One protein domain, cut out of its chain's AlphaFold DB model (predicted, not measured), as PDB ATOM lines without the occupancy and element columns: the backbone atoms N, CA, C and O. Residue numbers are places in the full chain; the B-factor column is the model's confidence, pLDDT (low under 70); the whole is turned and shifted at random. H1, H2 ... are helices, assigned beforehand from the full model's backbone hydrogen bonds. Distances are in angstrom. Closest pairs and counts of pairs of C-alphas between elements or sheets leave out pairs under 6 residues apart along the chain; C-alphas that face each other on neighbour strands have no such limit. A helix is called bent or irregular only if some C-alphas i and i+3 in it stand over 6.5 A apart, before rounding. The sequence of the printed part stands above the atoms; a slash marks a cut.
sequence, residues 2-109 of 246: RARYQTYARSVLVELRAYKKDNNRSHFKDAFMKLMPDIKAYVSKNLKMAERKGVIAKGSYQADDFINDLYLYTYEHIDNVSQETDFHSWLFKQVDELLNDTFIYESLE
ATOM      1  N   ARG A   2     -33.628  31.425  46.307       58.56
ATOM      2  CA  ARG A   2     -33.564  30.930  44.904       58.56
ATOM      3  C   ARG A   2     -32.633  29.735  44.634       58.56
ATOM      4  O   ARG A   2     -33.087  28.705  44.147       58.56
ATOM      5  N   ALA A   3     -31.350  29.831  44.996       61.25
ATOM      6  CA  ALA A   3     -30.368  28.776  44.699       61.25
ATOM      7  C   ALA A   3     -30.713  27.423  45.353       61.25
ATOM      8  O   ALA A   3     -30.474  26.365  44.771       61.25
ATOM      9  N   ARG A   4     -31.326  27.447  46.547       63.44
ATOM     10  CA  ARG A   4     -31.765  26.229  47.247       63.44
ATOM     11  C   ARG A   4     -32.968  25.595  46.552       63.44
ATOM     12  O   ARG A   4     -32.991  24.378  46.411       63.44
ATOM     13  N   TYR A   5     -33.911  26.405  46.068       69.00
ATOM     14  CA  TYR A   5     -35.084  25.908  45.351       69.00
ATOM     15  C   TYR A   5     -34.727  25.342  43.970       69.00
ATOM     16  O   TYR A   5     -35.143  24.237  43.650       69.00
ATOM     17  N   GLN A   6     -33.896  26.028  43.177       69.88
ATOM     18  CA  GLN A   6     -33.433  25.505  41.880       69.88
ATOM     19  C   GLN A   6     -32.662  24.185  42.043       69.88
ATOM     20  O   GLN A   6     -32.883  23.235  41.294       69.88
ATOM     21  N   THR A   7     -31.808  24.090  43.068       75.81
ATOM     22  CA  THR A   7     -31.100  22.839  43.398       75.81
ATOM     23  C   THR A   7     -32.075  21.729  43.797       75.81
ATOM     24  O   THR A   7     -31.927  20.586  43.366       75.81
ATOM     25  N   TYR A   8     -33.103  22.064  44.579       81.56
ATOM     26  CA  TYR A   8     -34.138  21.122  44.988       81.56
ATOM     27  C   TYR A   8     -34.997  20.648  43.806       81.56
ATOM     28  O   TYR A   8     -35.115  19.444  43.587       81.56
ATOM     29  N   ALA A   9     -35.511  21.559  42.979       81.19
ATOM     30  CA  ALA A   9     -36.292  21.237  41.784       81.19
ATOM     31  C   ALA A   9     -35.511  20.334  40.820       81.19
ATOM     32  O   ALA A   9     -36.056  19.365  40.296       81.19
ATOM     33  N   ARG A  10     -34.209  20.591  40.658       82.25
ATOM     34  CA  ARG A  10     -33.296  19.733  39.899       82.25
ATOM     35  C   ARG A  10     -33.234  18.310  40.458       82.25
ATOM     36  O   ARG A  10     -33.345  17.360  39.691       82.25
ATOM     37  N   SER A  11     -33.083  18.154  41.774       85.56
ATOM     38  CA  SER A  11     -33.075  16.823  42.397       85.56
ATOM     39  C   SER A  11     -34.404  16.087  42.204       85.56
ATOM     40  O   SER A  11     -34.408  14.910  41.848       85.56
ATOM     41  N   VAL A  12     -35.527  16.801  42.313       88.81
ATOM     42  CA  VAL A  12     -36.861  16.227  42.111       88.81
ATOM     43  C   VAL A  12     -37.084  15.831  40.648       88.81
ATOM     44  O   VAL A  12     -37.676  14.790  40.399       88.81
ATOM     45  N   LEU A  13     -36.568  16.575  39.662       90.19
ATOM     46  CA  LEU A  13     -36.663  16.180  38.247       90.19
ATOM     47  C   LEU A  13     -36.051  14.794  37.988       90.19
ATOM     48  O   LEU A  13     -36.628  13.990  37.251       90.19
ATOM     49  N   VAL A  14     -34.893  14.510  38.590       90.75
ATOM     50  CA  VAL A  14     -34.227  13.204  38.466       90.75
ATOM     51  C   VAL A  14     -35.115  12.100  39.042       90.75
ATOM     52  O   VAL A  14     -35.312  11.071  38.392       90.75
ATOM     53  N   GLU A  15     -35.703  12.334  40.216       92.69
ATOM     54  CA  GLU A  15     -36.647  11.405  40.842       92.69
ATOM     55  C   GLU A  15     -37.888  11.177  39.970       92.69
ATOM     56  O   GLU A  15     -38.257  10.034  39.705       92.69
ATOM     57  N   LEU A  16     -38.502  12.247  39.456       94.25
ATOM     58  CA  LEU A  16     -39.689  12.170  38.601       94.25
ATOM     59  C   LEU A  16     -39.431  11.332  37.344       94.25
ATOM     60  O   LEU A  16     -40.254  10.492  36.979       94.25
ATOM     61  N   ARG A  17     -38.272  11.501  36.702       93.75
ATOM     62  CA  ARG A  17     -37.881  10.691  35.538       93.75
ATOM     63  C   ARG A  17     -37.699   9.222  35.887       93.75
ATOM     64  O   ARG A  17     -38.169   8.360  35.143       93.75
ATOM     65  N   ALA A  18     -37.050   8.934  37.014       94.81
ATOM     66  CA  ALA A  18     -36.891   7.566  37.497       94.81
ATOM     67  C   ALA A  18     -38.260   6.919  37.769       94.81
ATOM     68  O   ALA A  18     -38.564   5.863  37.217       94.81
ATOM     69  N   TYR A  19     -39.139   7.604  38.507       96.69
ATOM     70  CA  TYR A  19     -40.482   7.106  38.799       96.69
ATOM     71  C   TYR A  19     -41.338   6.925  37.544       96.69
ATOM     72  O   TYR A  19     -42.074   5.943  37.461       96.69
ATOM     73  N   LYS A  20     -41.232   7.810  36.543       94.44
ATOM     74  CA  LYS A  20     -41.923   7.635  35.257       94.44
ATOM     75  C   LYS A  20     -41.432   6.390  34.520       94.44
ATOM     76  O   LYS A  20     -42.255   5.610  34.044       94.44
ATOM     77  N   LYS A  21     -40.113   6.181  34.448       94.69
ATOM     78  CA  LYS A  21     -39.506   5.009  33.795       94.69
ATOM     79  C   LYS A  21     -39.959   3.696  34.439       94.69
ATOM     80  O   LYS A  21     -40.244   2.736  33.727       94.69
ATOM     81  N   ASP A  22     -40.089   3.694  35.760       94.94
ATOM     82  CA  ASP A  22     -40.555   2.541  36.534       94.94
ATOM     83  C   ASP A  22     -42.094   2.443  36.597       94.94
ATOM     84  O   ASP A  22     -42.641   1.564  37.263       94.94
ATOM     85  N   ASN A  23     -42.814   3.347  35.913       93.12
ATOM     86  CA  ASN A  23     -44.275   3.487  35.933       93.12
ATOM     87  C   ASN A  23     -44.864   3.614  37.358       93.12
ATOM     88  O   ASN A  23     -46.006   3.234  37.630       93.12
ATOM     89  N   ASN A  24     -44.083   4.170  38.288       95.12
ATOM     90  CA  ASN A  24     -44.435   4.362  39.690       95.12
ATOM     91  C   ASN A  24     -45.168   5.696  39.889       95.12
ATOM     92  O   ASN A  24     -44.630   6.675  40.413       95.12
ATOM     93  N   ARG A  25     -46.435   5.729  39.467       93.75
ATOM     94  CA  ARG A  25     -47.279   6.935  39.512       93.75
ATOM     95  C   ARG A  25     -47.473   7.509  40.916       93.75
ATOM     96  O   ARG A  25     -47.574   8.723  41.053       93.75
ATOM     97  N   SER A  26     -47.509   6.663  41.949       95.81
ATOM     98  CA  SER A  26     -47.682   7.126  43.334       95.81
ATOM     99  C   SER A  26     -46.491   7.971  43.779       95.81
ATOM    100  O   SER A  26     -46.671   9.116  44.176       95.81
ATOM    101  N   HIS A  27     -45.270   7.447  43.629       95.81
ATOM    102  CA  HIS A  27     -44.067   8.175  44.037       95.81
ATOM    103  C   HIS A  27     -43.812   9.394  43.149       95.81
ATOM    104  O   HIS A  27     -43.364  10.425  43.644       95.81
ATOM    105  N   PHE A  28     -44.161   9.311  41.858       96.81
ATOM    106  CA  PHE A  28     -44.146  10.475  40.978       96.81
ATOM    107  C   PHE A  28     -45.042  11.589  41.530       96.81
ATOM    108  O   PHE A  28     -44.589  12.722  41.671       96.81
ATOM    109  N   LYS A  29     -46.300  11.274  41.867       95.12
ATOM    110  CA  LYS A  29     -47.243  12.251  42.421       95.12
ATOM    111  C   LYS A  29     -46.719  12.847  43.725       95.12
ATOM    112  O   LYS A  29     -46.723  14.065  43.867       95.12
ATOM    113  N   ASP A  30     -46.219  12.022  44.638       95.12
ATOM    114  CA  ASP A  30     -45.710  12.491  45.928       95.12
ATOM    115  C   ASP A  30     -44.501  13.423  45.768       95.12
ATOM    116  O   ASP A  30     -44.410  14.446  46.448       95.12
ATOM    117  N   ALA A  31     -43.579  13.106  44.856       94.31
ATOM    118  CA  ALA A  31     -42.437  13.962  44.547       94.31
ATOM    119  C   ALA A  31     -42.872  15.272  43.870       94.31
ATOM    120  O   ALA A  31     -42.416  16.347  44.258       94.31
ATOM    121  N   PHE A  32     -43.805  15.195  42.917       94.88
ATOM    122  CA  PHE A  32     -44.356  16.354  42.218       94.88
ATOM    123  C   PHE A  32     -45.047  17.323  43.185       94.88
ATOM    124  O   PHE A  32     -44.732  18.512  43.192       94.88
ATOM    125  N   MET A  33     -45.923  16.825  44.063       93.81
ATOM    126  CA  MET A  33     -46.695  17.663  44.990       93.81
ATOM    127  C   MET A  33     -45.812  18.454  45.963       93.81
ATOM    128  O   MET A  33     -46.204  19.536  46.392       93.81
ATOM    129  N   LYS A  34     -44.593  17.986  46.264       90.44
ATOM    130  CA  LYS A  34     -43.637  18.734  47.099       90.44
ATOM    131  C   LYS A  34     -43.110  20.013  46.437       90.44
ATOM    132  O   LYS A  34     -42.604  20.877  47.147       90.44
ATOM    133  N   LEU A  35     -43.200  20.134  45.112       88.31
ATOM    134  CA  LEU A  35     -42.823  21.342  44.366       88.31
ATOM    135  C   LEU A  35     -43.992  22.322  44.198       88.31
ATOM    136  O   LEU A  35     -43.795  23.459  43.780       88.31
ATOM    137  N   MET A  36     -45.218  21.889  44.487       91.12
ATOM    138  CA  MET A  36     -46.417  22.650  44.149       91.12
ATOM    139  C   MET A  36     -46.770  23.826  45.062       91.12
ATOM    140  O   MET A  36     -47.490  24.680  44.559       91.12
ATOM    141  N   PRO A  37     -46.328  23.955  46.332       88.62
ATOM    142  CA  PRO A  37     -46.781  25.062  47.177       88.62
ATOM    143  C   PRO A  37     -46.600  26.446  46.541       88.62
ATOM    144  O   PRO A  37     -47.539  27.240  46.536       88.62
ATOM    145  N   ASP A  38     -45.438  26.708  45.936       86.38
ATOM    146  CA  ASP A  38     -45.155  28.017  45.342       86.38
ATOM    147  C   ASP A  38     -45.952  28.256  44.047       86.38
ATOM    148  O   ASP A  38     -46.553  29.313  43.853       86.38
ATOM    149  N   ILE A  39     -46.059  27.231  43.198       91.38
ATOM    150  CA  ILE A  39     -46.865  27.265  41.967       91.38
ATOM    151  C   ILE A  39     -48.352  27.435  42.298       91.38
ATOM    152  O   ILE A  39     -49.052  28.225  41.668       91.38
ATOM    153  N   LYS A  40     -48.848  26.743  43.326       92.00
ATOM    154  CA  LYS A  40     -50.232  26.850  43.793       92.00
ATOM    155  C   LYS A  40     -50.533  28.261  44.294       92.00
ATOM    156  O   LYS A  40     -51.614  28.779  44.004       92.00
ATOM    157  N   ALA A  41     -49.589  28.895  44.993       89.00
ATOM    158  CA  ALA A  41     -49.714  30.292  45.400       89.00
ATOM    159  C   ALA A  41     -49.795  31.227  44.180       89.00
ATOM    160  O   ALA A  41     -50.676  32.083  44.121       89.00
ATOM    161  N   TYR A  42     -48.949  31.013  43.163       90.25
ATOM    162  CA  TYR A  42     -48.991  31.771  41.906       90.25
ATOM    163  C   TYR A  42     -50.340  31.664  41.190       90.25
ATOM    164  O   TYR A  42     -50.954  32.680  40.856       90.25
ATOM    165  N   VAL A  43     -50.828  30.440  40.982       92.25
ATOM    166  CA  VAL A  43     -52.111  30.176  40.315       92.25
ATOM    167  C   VAL A  43     -53.252  30.838  41.068       92.25
ATOM    168  O   VAL A  43     -54.032  31.587  40.487       92.25
ATOM    169  N   SER A  44     -53.327  30.608  42.374       90.88
ATOM    170  CA  SER A  44     -54.399  31.147  43.208       90.88
ATOM    171  C   SER A  44     -54.421  32.682  43.206       90.88
ATOM    172  O   SER A  44     -55.498  33.269  43.099       90.88
ATOM    173  N   LYS A  45     -53.250  33.342  43.245       87.19
ATOM    174  CA  LYS A  45     -53.144  34.806  43.132       87.19
ATOM    175  C   LYS A  45     -53.730  35.310  41.811       87.19
ATOM    176  O   LYS A  45     -54.511  36.265  41.820       87.19
ATOM    177  N   ASN A  46     -53.396  34.658  40.694       87.38
ATOM    178  CA  ASN A  46     -53.917  35.022  39.374       87.38
ATOM    179  C   ASN A  46     -55.428  34.760  39.254       87.38
ATOM    180  O   ASN A  46     -56.150  35.641  38.794       87.38
ATOM    181  N   LEU A  47     -55.930  33.622  39.750       88.88
ATOM    182  CA  LEU A  47     -57.369  33.327  39.777       88.88
ATOM    183  C   LEU A  47     -58.146  34.382  40.563       88.88
ATOM    184  O   LEU A  47     -59.094  34.970  40.053       88.88
ATOM    185  N   LYS A  48     -57.703  34.709  41.777       86.12
ATOM    186  CA  LYS A  48     -58.373  35.723  42.598       86.12
ATOM    187  C   LYS A  48     -58.344  37.102  41.965       86.12
ATOM    188  O   LYS A  48     -59.269  37.885  42.149       86.12
ATOM    189  N   MET A  49     -57.261  37.443  41.274       82.56
ATOM    190  CA  MET A  49     -57.185  38.690  40.518       82.56
ATOM    191  C   MET A  49     -58.205  38.704  39.377       82.56
ATOM    192  O   MET A  49     -58.895  39.706  39.204       82.56
ATOM    193  N   ALA A  50     -58.366  37.585  38.670       85.00
ATOM    194  CA  ALA A  50     -59.372  37.443  37.628       85.00
ATOM    195  C   ALA A  50     -60.812  37.506  38.155       85.00
ATOM    196  O   ALA A  50     -61.657  38.147  37.530       85.00
ATOM    197  N   GLU A  51     -61.082  36.938  39.333       86.44
ATOM    198  CA  GLU A  51     -62.369  37.084  40.024       86.44
ATOM    199  C   GLU A  51     -62.653  38.543  40.402       86.44
ATOM    200  O   GLU A  51     -63.740  39.053  40.140       86.44
ATOM    201  N   ARG A  52     -61.674  39.239  41.003       81.75
ATOM    202  CA  ARG A  52     -61.823  40.651  41.406       81.75
ATOM    203  C   ARG A  52     -62.074  41.565  40.211       81.75
ATOM    204  O   ARG A  52     -62.845  42.512  40.328       81.75
ATOM    205  N   LYS A  53     -61.440  41.272  39.074       78.69
ATOM    206  CA  LYS A  53     -61.624  42.006  37.817       78.69
ATOM    207  C   LYS A  53     -62.856  41.559  37.019       78.69
ATOM    208  O   LYS A  53     -63.111  42.112  35.958       78.69
ATOM    209  N   GLY A  54     -63.627  40.586  37.510       81.56
ATOM    210  CA  GLY A  54     -64.865  40.130  36.872       81.56
ATOM    211  C   GLY A  54     -64.673  39.333  35.579       81.56
ATOM    212  O   GLY A  54     -65.651  39.074  34.884       81.56
ATOM    213  N   VAL A  55     -63.444  38.920  35.260       85.31
ATOM    214  CA  VAL A  55     -63.133  38.111  34.067       85.31
ATOM    215  C   VAL A  55     -63.633  36.681  34.221       85.31
ATOM    216  O   VAL A  55     -64.067  36.059  33.254       85.31
ATOM    217  N   ILE A  56     -63.609  36.170  35.451       86.44
ATOM    218  CA  ILE A  56     -64.192  34.882  35.817       86.44
ATOM    219  C   ILE A  56     -65.159  35.060  36.987       86.44
ATOM    220  O   ILE A  56     -65.036  35.990  37.789       86.44
ATOM    221  N   ALA A  57     -66.134  34.159  37.095       86.50
ATOM    222  CA  ALA A  57     -67.059  34.160  38.219       86.50
ATOM    223  C   ALA A  57     -66.341  33.744  39.512       86.50
ATOM    224  O   ALA A  57     -65.501  32.847  39.518       86.50
ATOM    225  N   LYS A  58     -66.711  34.370  40.632       87.62
ATOM    226  CA  LYS A  58     -66.140  34.044  41.944       87.62
ATOM    227  C   LYS A  58     -66.312  32.556  42.268       87.62
ATOM    228  O   LYS A  58     -67.434  32.051  42.275       87.62
ATOM    229  N   GLY A  59     -65.209  31.889  42.591       84.94
ATOM    230  CA  GLY A  59     -65.156  30.476  42.938       84.94
ATOM    231  C   GLY A  59     -65.335  29.525  41.756       84.94
ATOM    232  O   GLY A  59     -65.566  28.342  41.994       84.94
ATOM    233  N   SER A  60     -65.266  29.998  40.504       88.75
ATOM    234  CA  SER A  60     -65.462  29.125  39.340       88.75
ATOM    235  C   SER A  60     -64.301  28.162  39.097       88.75
ATOM    236  O   SER A  60     -64.493  27.161  38.417       88.75
ATOM    237  N   TYR A  61     -63.118  28.461  39.638       91.44
ATOM    238  CA  TYR A  61     -61.910  27.656  39.483       91.44
ATOM    239  C   TYR A  61     -61.153  27.547  40.803       91.44
ATOM    240  O   TYR A  61     -61.135  28.491  41.597       91.44
ATOM    241  N   GLN A  62     -60.479  26.418  41.023       91.75
ATOM    242  CA  GLN A  62     -59.593  26.221  42.164       91.75
ATOM    243  C   GLN A  62     -58.167  25.966  41.688       91.75
ATOM    244  O   GLN A  62     -57.936  25.319  40.673       91.75
ATOM    245  N   ALA A  63     -57.174  26.429  42.448       92.94
ATOM    246  CA  ALA A  63     -55.785  26.208  42.061       92.94
ATOM    247  C   ALA A  63     -55.414  24.721  41.990       92.94
ATOM    248  O   ALA A  63     -54.575  24.353  41.178       92.94
ATOM    249  N   ASP A  64     -56.060  23.862  42.787       93.12
ATOM    250  CA  ASP A  64     -55.841  22.415  42.720       93.12
ATOM    251  C   ASP A  64     -56.232  21.813  41.360       93.12
ATOM    252  O   ASP A  64     -55.605  20.837  40.950       93.12
ATOM    253  N   ASP A  65     -57.174  22.413  40.625       94.00
ATOM    254  CA  ASP A  65     -57.535  21.980  39.269       94.00
ATOM    255  C   ASP A  65     -56.337  22.148  38.320       94.00
ATOM    256  O   ASP A  65     -55.887  21.191  37.692       94.00
ATOM    257  N   PHE A  66     -55.709  23.326  38.339       96.31
ATOM    258  CA  PHE A  66     -54.507  23.621  37.552       96.31
ATOM    259  C   PHE A  66     -53.305  22.780  37.974       96.31
ATOM    260  O   PHE A  66     -52.503  22.384  37.134       96.31
ATOM    261  N   ILE A  67     -53.151  22.500  39.274       96.62
ATOM    262  CA  ILE A  67     -52.074  21.626  39.757       96.62
ATOM    263  C   ILE A  67     -52.283  20.185  39.270       96.62
ATOM    264  O   ILE A  67     -51.307  19.515  38.927       96.62
ATOM    265  N   ASN A  68     -53.528  19.707  39.199       95.56
ATOM    266  CA  ASN A  68     -53.841  18.390  38.647       95.56
ATOM    267  C   ASN A  68     -53.563  18.325  37.138       95.56
ATOM    268  O   ASN A  68     -52.953  17.358  36.678       95.56
ATOM    269  N   ASP A  69     -53.931  19.358  36.384       96.44
ATOM    270  CA  ASP A  69     -53.643  19.437  34.948       96.44
ATOM    271  C   ASP A  69     -52.138  19.545  34.683       96.44
ATOM    272  O   ASP A  69     -51.588  18.820  33.847       96.44
ATOM    273  N   LEU A  70     -51.431  20.354  35.478       96.75
ATOM    274  CA  LEU A  70     -49.975  20.441  35.440       96.75
ATOM    275  C   LEU A  70     -49.326  19.094  35.770       96.75
ATOM    276  O   LEU A  70     -48.337  18.735  35.134       96.75
ATOM    277  N   TYR A  71     -49.863  18.327  36.725       96.81
ATOM    278  CA  TYR A  71     -49.387  16.974  37.024       96.81
ATOM    279  C   TYR A  71     -49.516  16.056  35.805       96.81
ATOM    280  O   TYR A  71     -48.543  15.381  35.460       96.81
ATOM    281  N   LEU A  72     -50.685  16.032  35.151       95.94
ATOM    282  CA  LEU A  72     -50.926  15.189  33.975       95.94
ATOM    283  C   LEU A  72     -49.960  15.554  32.847       95.94
ATOM    284  O   LEU A  72     -49.231  14.690  32.355       95.94
ATOM    285  N   TYR A  73     -49.872  16.846  32.530       95.25
ATOM    286  CA  TYR A  73     -48.965  17.359  31.511       95.25
ATOM    287  C   TYR A  73     -47.502  17.036  31.838       95.25
ATOM    288  O   TYR A  73     -46.741  16.559  30.995       95.25
ATOM    289  N   THR A  74     -47.097  17.242  33.094       95.31
ATOM    290  CA  THR A  74     -45.736  16.954  33.551       95.31
ATOM    291  C   THR A  74     -45.424  15.473  33.423       95.31
ATOM    292  O   THR A  74     -44.383  15.122  32.877       95.31
ATOM    293  N   TYR A  75     -46.320  14.587  33.857       95.25
ATOM    294  CA  TYR A  75     -46.123  13.146  33.720       95.25
ATOM    295  C   TYR A  75     -45.906  12.742  32.257       95.25
ATOM    296  O   TYR A  75     -44.996  11.968  31.955       95.25
ATOM    297  N   GLU A  76     -46.679  13.303  31.331       94.38
ATOM    298  CA  GLU A  76     -46.564  13.007  29.902       94.38
ATOM    299  C   GLU A  76     -45.285  13.584  29.278       94.38
ATOM    300  O   GLU A  76     -44.598  12.881  28.531       94.38
ATOM    301  N   HIS A  77     -44.884  14.797  29.666       93.75
ATOM    302  CA  HIS A  77     -43.863  15.582  28.965       93.75
ATOM    303  C   HIS A  77     -42.545  15.808  29.725       93.75
ATOM    304  O   HIS A  77     -41.666  16.487  29.198       93.75
ATOM    305  N   ILE A  78     -42.336  15.218  30.908       91.88
ATOM    306  CA  ILE A  78     -41.105  15.405  31.717       91.88
ATOM    307  C   ILE A  78     -39.794  15.082  30.969       91.88
ATOM    308  O   ILE A  78     -38.724  15.623  31.273       91.88
ATOM    309  N   ASP A  79     -39.861  14.210  29.963       89.31
ATOM    310  CA  ASP A  79     -38.709  13.825  29.142       89.31
ATOM    311  C   ASP A  79     -38.303  14.929  28.151       89.31
ATOM    312  O   ASP A  79     -37.159  14.967  27.708       89.31
ATOM    313  N   ASN A  80     -39.201  15.882  27.869       87.56
ATOM    314  CA  ASN A  80     -38.950  17.027  26.990       87.56
ATOM    315  C   ASN A  80     -38.191  18.165  27.695       87.56
ATOM    316  O   ASN A  80     -37.749  19.109  27.039       87.56
ATOM    317  N   VAL A  81     -38.038  18.104  29.022       86.44
ATOM    318  CA  VAL A  81     -37.310  19.118  29.797       86.44
ATOM    319  C   VAL A  81     -35.809  18.968  29.535       86.44
ATOM    320  O   VAL A  81     -35.129  18.142  30.134       86.44
ATOM    321  N   SER A  82     -35.268  19.744  28.604       73.94
ATOM    322  CA  SER A  82     -33.896  19.564  28.111       73.94
ATOM    323  C   SER A  82     -32.814  19.755  29.180       73.94
ATOM    324  O   SER A  82     -31.818  19.032  29.165       73.94
ATOM    325  N   GLN A  83     -33.000  20.695  30.110       74.38
ATOM    326  CA  GLN A  83     -32.027  21.030  31.152       74.38
ATOM    327  C   GLN A  83     -32.665  21.023  32.539       74.38
ATOM    328  O   GLN A  83     -33.747  21.566  32.753       74.38
ATOM    329  N   GLU A  84     -31.954  20.457  33.514       67.06
ATOM    330  CA  GLU A  84     -32.447  20.366  34.893       67.06
ATOM    331  C   GLU A  84     -32.541  21.737  35.579       67.06
ATOM    332  O   GLU A  84     -33.350  21.924  36.485       67.06
ATOM    333  N   THR A  85     -31.748  22.708  35.120       66.44
ATOM    334  CA  THR A  85     -31.783  24.102  35.584       66.44
ATOM    335  C   THR A  85     -33.039  24.844  35.139       66.44
ATOM    336  O   THR A  85     -33.455  25.776  35.816       66.44
ATOM    337  N   ASP A  86     -33.667  24.418  34.041       79.81
ATOM    338  CA  ASP A  86     -34.866  25.060  33.502       79.81
ATOM    339  C   ASP A  86     -36.160  24.483  34.095       79.81
ATOM    340  O   ASP A  86     -37.232  25.022  33.836       79.81
ATOM    341  N   PHE A  87     -36.101  23.404  34.886       88.25
ATOM    342  CA  PHE A  87     -37.310  22.680  35.294       88.25
ATOM    343  C   PHE A  87     -38.289  23.536  36.098       88.25
ATOM    344  O   PHE A  87     -39.498  23.462  35.890       88.25
ATOM    345  N   HIS A  88     -37.772  24.394  36.976       86.94
ATOM    346  CA  HIS A  88     -38.603  25.309  37.750       86.94
ATOM    347  C   HIS A  88     -39.363  26.290  36.846       86.94
ATOM    348  O   HIS A  88     -40.591  26.344  36.879       86.94
ATOM    349  N   SER A  89     -38.638  27.013  35.993       88.56
ATOM    350  CA  SER A  89     -39.204  27.979  35.047       88.56
ATOM    351  C   SER A  89     -40.114  27.296  34.022       88.56
ATOM    352  O   SER A  89     -41.102  27.875  33.583       88.56
ATOM    353  N   TRP A  90     -39.828  26.038  33.675       91.88
ATOM    354  CA  TRP A  90     -40.675  25.218  32.817       91.88
ATOM    355  C   TRP A  90     -42.031  24.925  33.462       91.88
ATOM    356  O   TRP A  90     -43.047  25.140  32.809       91.88
ATOM    357  N   LEU A  91     -42.078  24.519  34.738       93.62
ATOM    358  CA  LEU A  91     -43.346  24.298  35.447       93.62
ATOM    359  C   LEU A  91     -44.189  25.580  35.516       93.62
ATOM    360  O   LEU A  91     -45.388  25.540  35.248       93.62
ATOM    361  N   PHE A  92     -43.559  26.723  35.804       93.56
ATOM    362  CA  PHE A  92     -44.240  28.022  35.799       93.56
ATOM    363  C   PHE A  92     -44.753  28.403  34.415       93.56
ATOM    364  O   PHE A  92     -45.883  28.856  34.290       93.56
ATOM    365  N   LYS A  93     -43.963  28.164  33.366       93.81
ATOM    366  CA  LYS A  93     -44.416  28.343  31.987       93.81
ATOM    367  C   LYS A  93     -45.655  27.492  31.701       93.81
ATOM    368  O   LYS A  93     -46.621  28.001  31.156       93.81
ATOM    369  N   GLN A  94     -45.641  26.210  32.073       94.81
ATOM    370  CA  GLN A  94     -46.771  25.315  31.803       94.81
ATOM    371  C   GLN A  94     -48.025  25.702  32.595       94.81
ATOM    372  O   GLN A  94     -49.129  25.579  32.083       94.81
ATOM    373  N   VAL A  95     -47.888  26.209  33.821       94.81
ATOM    374  CA  VAL A  95     -49.062  26.671  34.570       94.81
ATOM    375  C   VAL A  95     -49.583  28.023  34.069       94.81
ATOM    376  O   VAL A  95     -50.789  28.247  34.072       94.81
ATOM    377  N   ASP A  96     -48.695  28.916  33.618       93.12
ATOM    378  CA  ASP A  96     -49.076  30.198  33.010       93.12
ATOM    379  C   ASP A  96     -49.823  29.985  31.688       93.12
ATOM    380  O   ASP A  96     -50.770  30.702  31.383       93.12
ATOM    381  N   GLU A  97     -49.444  28.937  30.954       92.69
ATOM    382  CA  GLU A  97     -50.163  28.426  29.790       92.69
ATOM    383  C   GLU A  97     -51.601  28.033  30.121       92.69
ATOM    384  O   GLU A  97     -52.525  28.564  29.511       92.69
ATOM    385  N   LEU A  98     -51.791  27.185  31.134       93.81
ATOM    386  CA  LEU A  98     -53.123  26.765  31.572       93.81
ATOM    387  C   LEU A  98     -53.986  27.956  32.024       93.81
ATOM    388  O   LEU A  98     -55.179  28.014  31.723       93.81
ATOM    389  N   LEU A  99     -53.392  28.923  32.734       91.69
ATOM    390  CA  LEU A  99     -54.079  30.156  33.138       91.69
ATOM    391  C   LEU A  99     -54.527  30.967  31.921       91.69
ATOM    392  O   LEU A  99     -55.689  31.360  31.858       91.69
ATOM    393  N   ASN A 100     -53.639  31.167  30.946       87.94
ATOM    394  CA  ASN A 100     -53.947  31.932  29.741       87.94
ATOM    395  C   ASN A 100     -55.002  31.250  28.848       87.94
ATOM    396  O   ASN A 100     -55.802  31.922  28.202       87.94
ATOM    397  N   ASP A 101     -55.024  29.916  28.820       87.62
ATOM    398  CA  ASP A 101     -56.059  29.149  28.119       87.62
ATOM    399  C   ASP A 101     -57.423  29.243  28.832       87.62
ATOM    400  O   ASP A 101     -58.471  29.116  28.197       87.62
ATOM    401  N   THR A 102     -57.418  29.502  30.146       86.12
ATOM    402  CA  THR A 102     -58.636  29.702  30.946       86.12
ATOM    403  C   THR A 102     -59.183  31.124  30.816       86.12
ATOM    404  O   THR A 102     -60.394  31.319  30.711       86.12
ATOM    405  N   PHE A 103     -58.306  32.127  30.845       80.31
ATOM    406  CA  PHE A 103     -58.646  33.535  30.675       80.31
ATOM    407  C   PHE A 103     -57.524  34.258  29.930       80.31
ATOM    408  O   PHE A 103     -56.347  34.034  30.189       80.31
ATOM    409  N   ILE A 104     -57.870  35.175  29.027       70.19
ATOM    410  CA  ILE A 104     -56.856  35.932  28.288       70.19
ATOM    411  C   ILE A 104     -56.328  37.045  29.201       70.19
ATOM    412  O   ILE A 104     -57.105  37.790  29.792       70.19
ATOM    413  N   TYR A 105     -55.008  37.207  29.310       67.56
ATOM    414  CA  TYR A 105     -54.442  38.324  30.081       67.56
ATOM    415  C   TYR A 105     -54.935  39.695  29.591       67.56
ATOM    416  O   TYR A 105     -55.224  40.556  30.411       67.56
ATOM    417  N   GLU A 106     -55.146  39.860  28.285       63.53
ATOM    418  CA  GLU A 106     -55.779  41.045  27.689       63.53
ATOM    419  C   GLU A 106     -57.183  41.313  28.263       63.53
ATOM    420  O   GLU A 106     -57.518  42.454  28.565       63.53
ATOM    421  N   SER A 107     -57.994  40.280  28.536       65.25
ATOM    422  CA  SER A 107     -59.306  40.487  29.169       65.25
ATOM    423  C   SER A 107     -59.192  40.916  30.637       65.25
ATOM    424  O   SER A 107     -60.155  41.410  31.210       65.25
ATOM    425  N   LEU A 108     -58.019  40.742  31.258       64.44
ATOM    426  CA  LEU A 108     -57.686  41.249  32.594       64.44
ATOM    427  C   LEU A 108     -57.044  42.647  32.573       64.44
ATOM    428  O   LEU A 108     -56.849  43.258  33.634       64.44
ATOM    429  N   GLU A 109     -56.689  43.148  31.391       63.53
ATOM    430  CA  GLU A 109     -55.992  44.419  31.198       63.53
ATOM    431  C   GLU A 109     -56.922  45.633  31.143       63.53
ATOM    432  O   GLU A 109     -56.424  46.753  31.223       63.53
TER     433      GLU A 109
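This is residues 2 to 109 of the 246 residues of an uncharacterized protein of Aquimarina aggregata (UniProt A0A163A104). A helical hairpin, H1 and H2, stands across one end of an elongated body in which H3 and H5 run lengthwise and H4 slants back from H3 across H5 to the hairpin. The short H6 lies at the other end, where the chain also turns after H3, and residues 53 to 62 lead from there back along H3 to the first residue of H4, Ala 63. The printed part has 108 residues with six named helices, H1 to H6 in chain order, and no named strand: all helix, mostly crossed in packing. It is compact, with a radius of gyration of the C-alphas of 14.8 A, and spans 44 by 28 by 21 A.

H1, residues 2 to 21, begins at C-alpha 2 (-33.564, 30.930, 44.904) and is 28.8 A long. H2 is residues 25 to 33 and H3 residues 36 to 52, 23.9 A. H4, residues 63 to 80, 24.4 A, has a kink of 48 degrees near residue 74 and is irregular, with C-alphas 76 and 79 7.9 A apart. H5, residues 84 to 102, 28.1 A, is irregular too, with C-alphas 85 and 88 7.3 A apart. H6, residues 105 to 108, ends at C-alpha 108 (-57.686, 41.249, 32.594).

The hub is H4. Its residues 66 to 74 touch H5, with the C-alphas of Leu 70 and Val 95 closest at 6.4 A, and its residues 63 to 67 touch H3, Ser 44 to Ala 63 at 5.3 A between C-alphas. Every O i to N i+4 pair is within hydrogen-bond range in H1, H2 and H3, but 12 of 14 in H4 and 13 of 15 in H5; H6 is too short for one.

The farthest C-alphas, of Asp 22 and Glu 109, are 45.0 A apart. The printed part has no cut and no long link. Residues 2 to 6, 84 to 85 and 105 to 109 are under 70 in pLDDT.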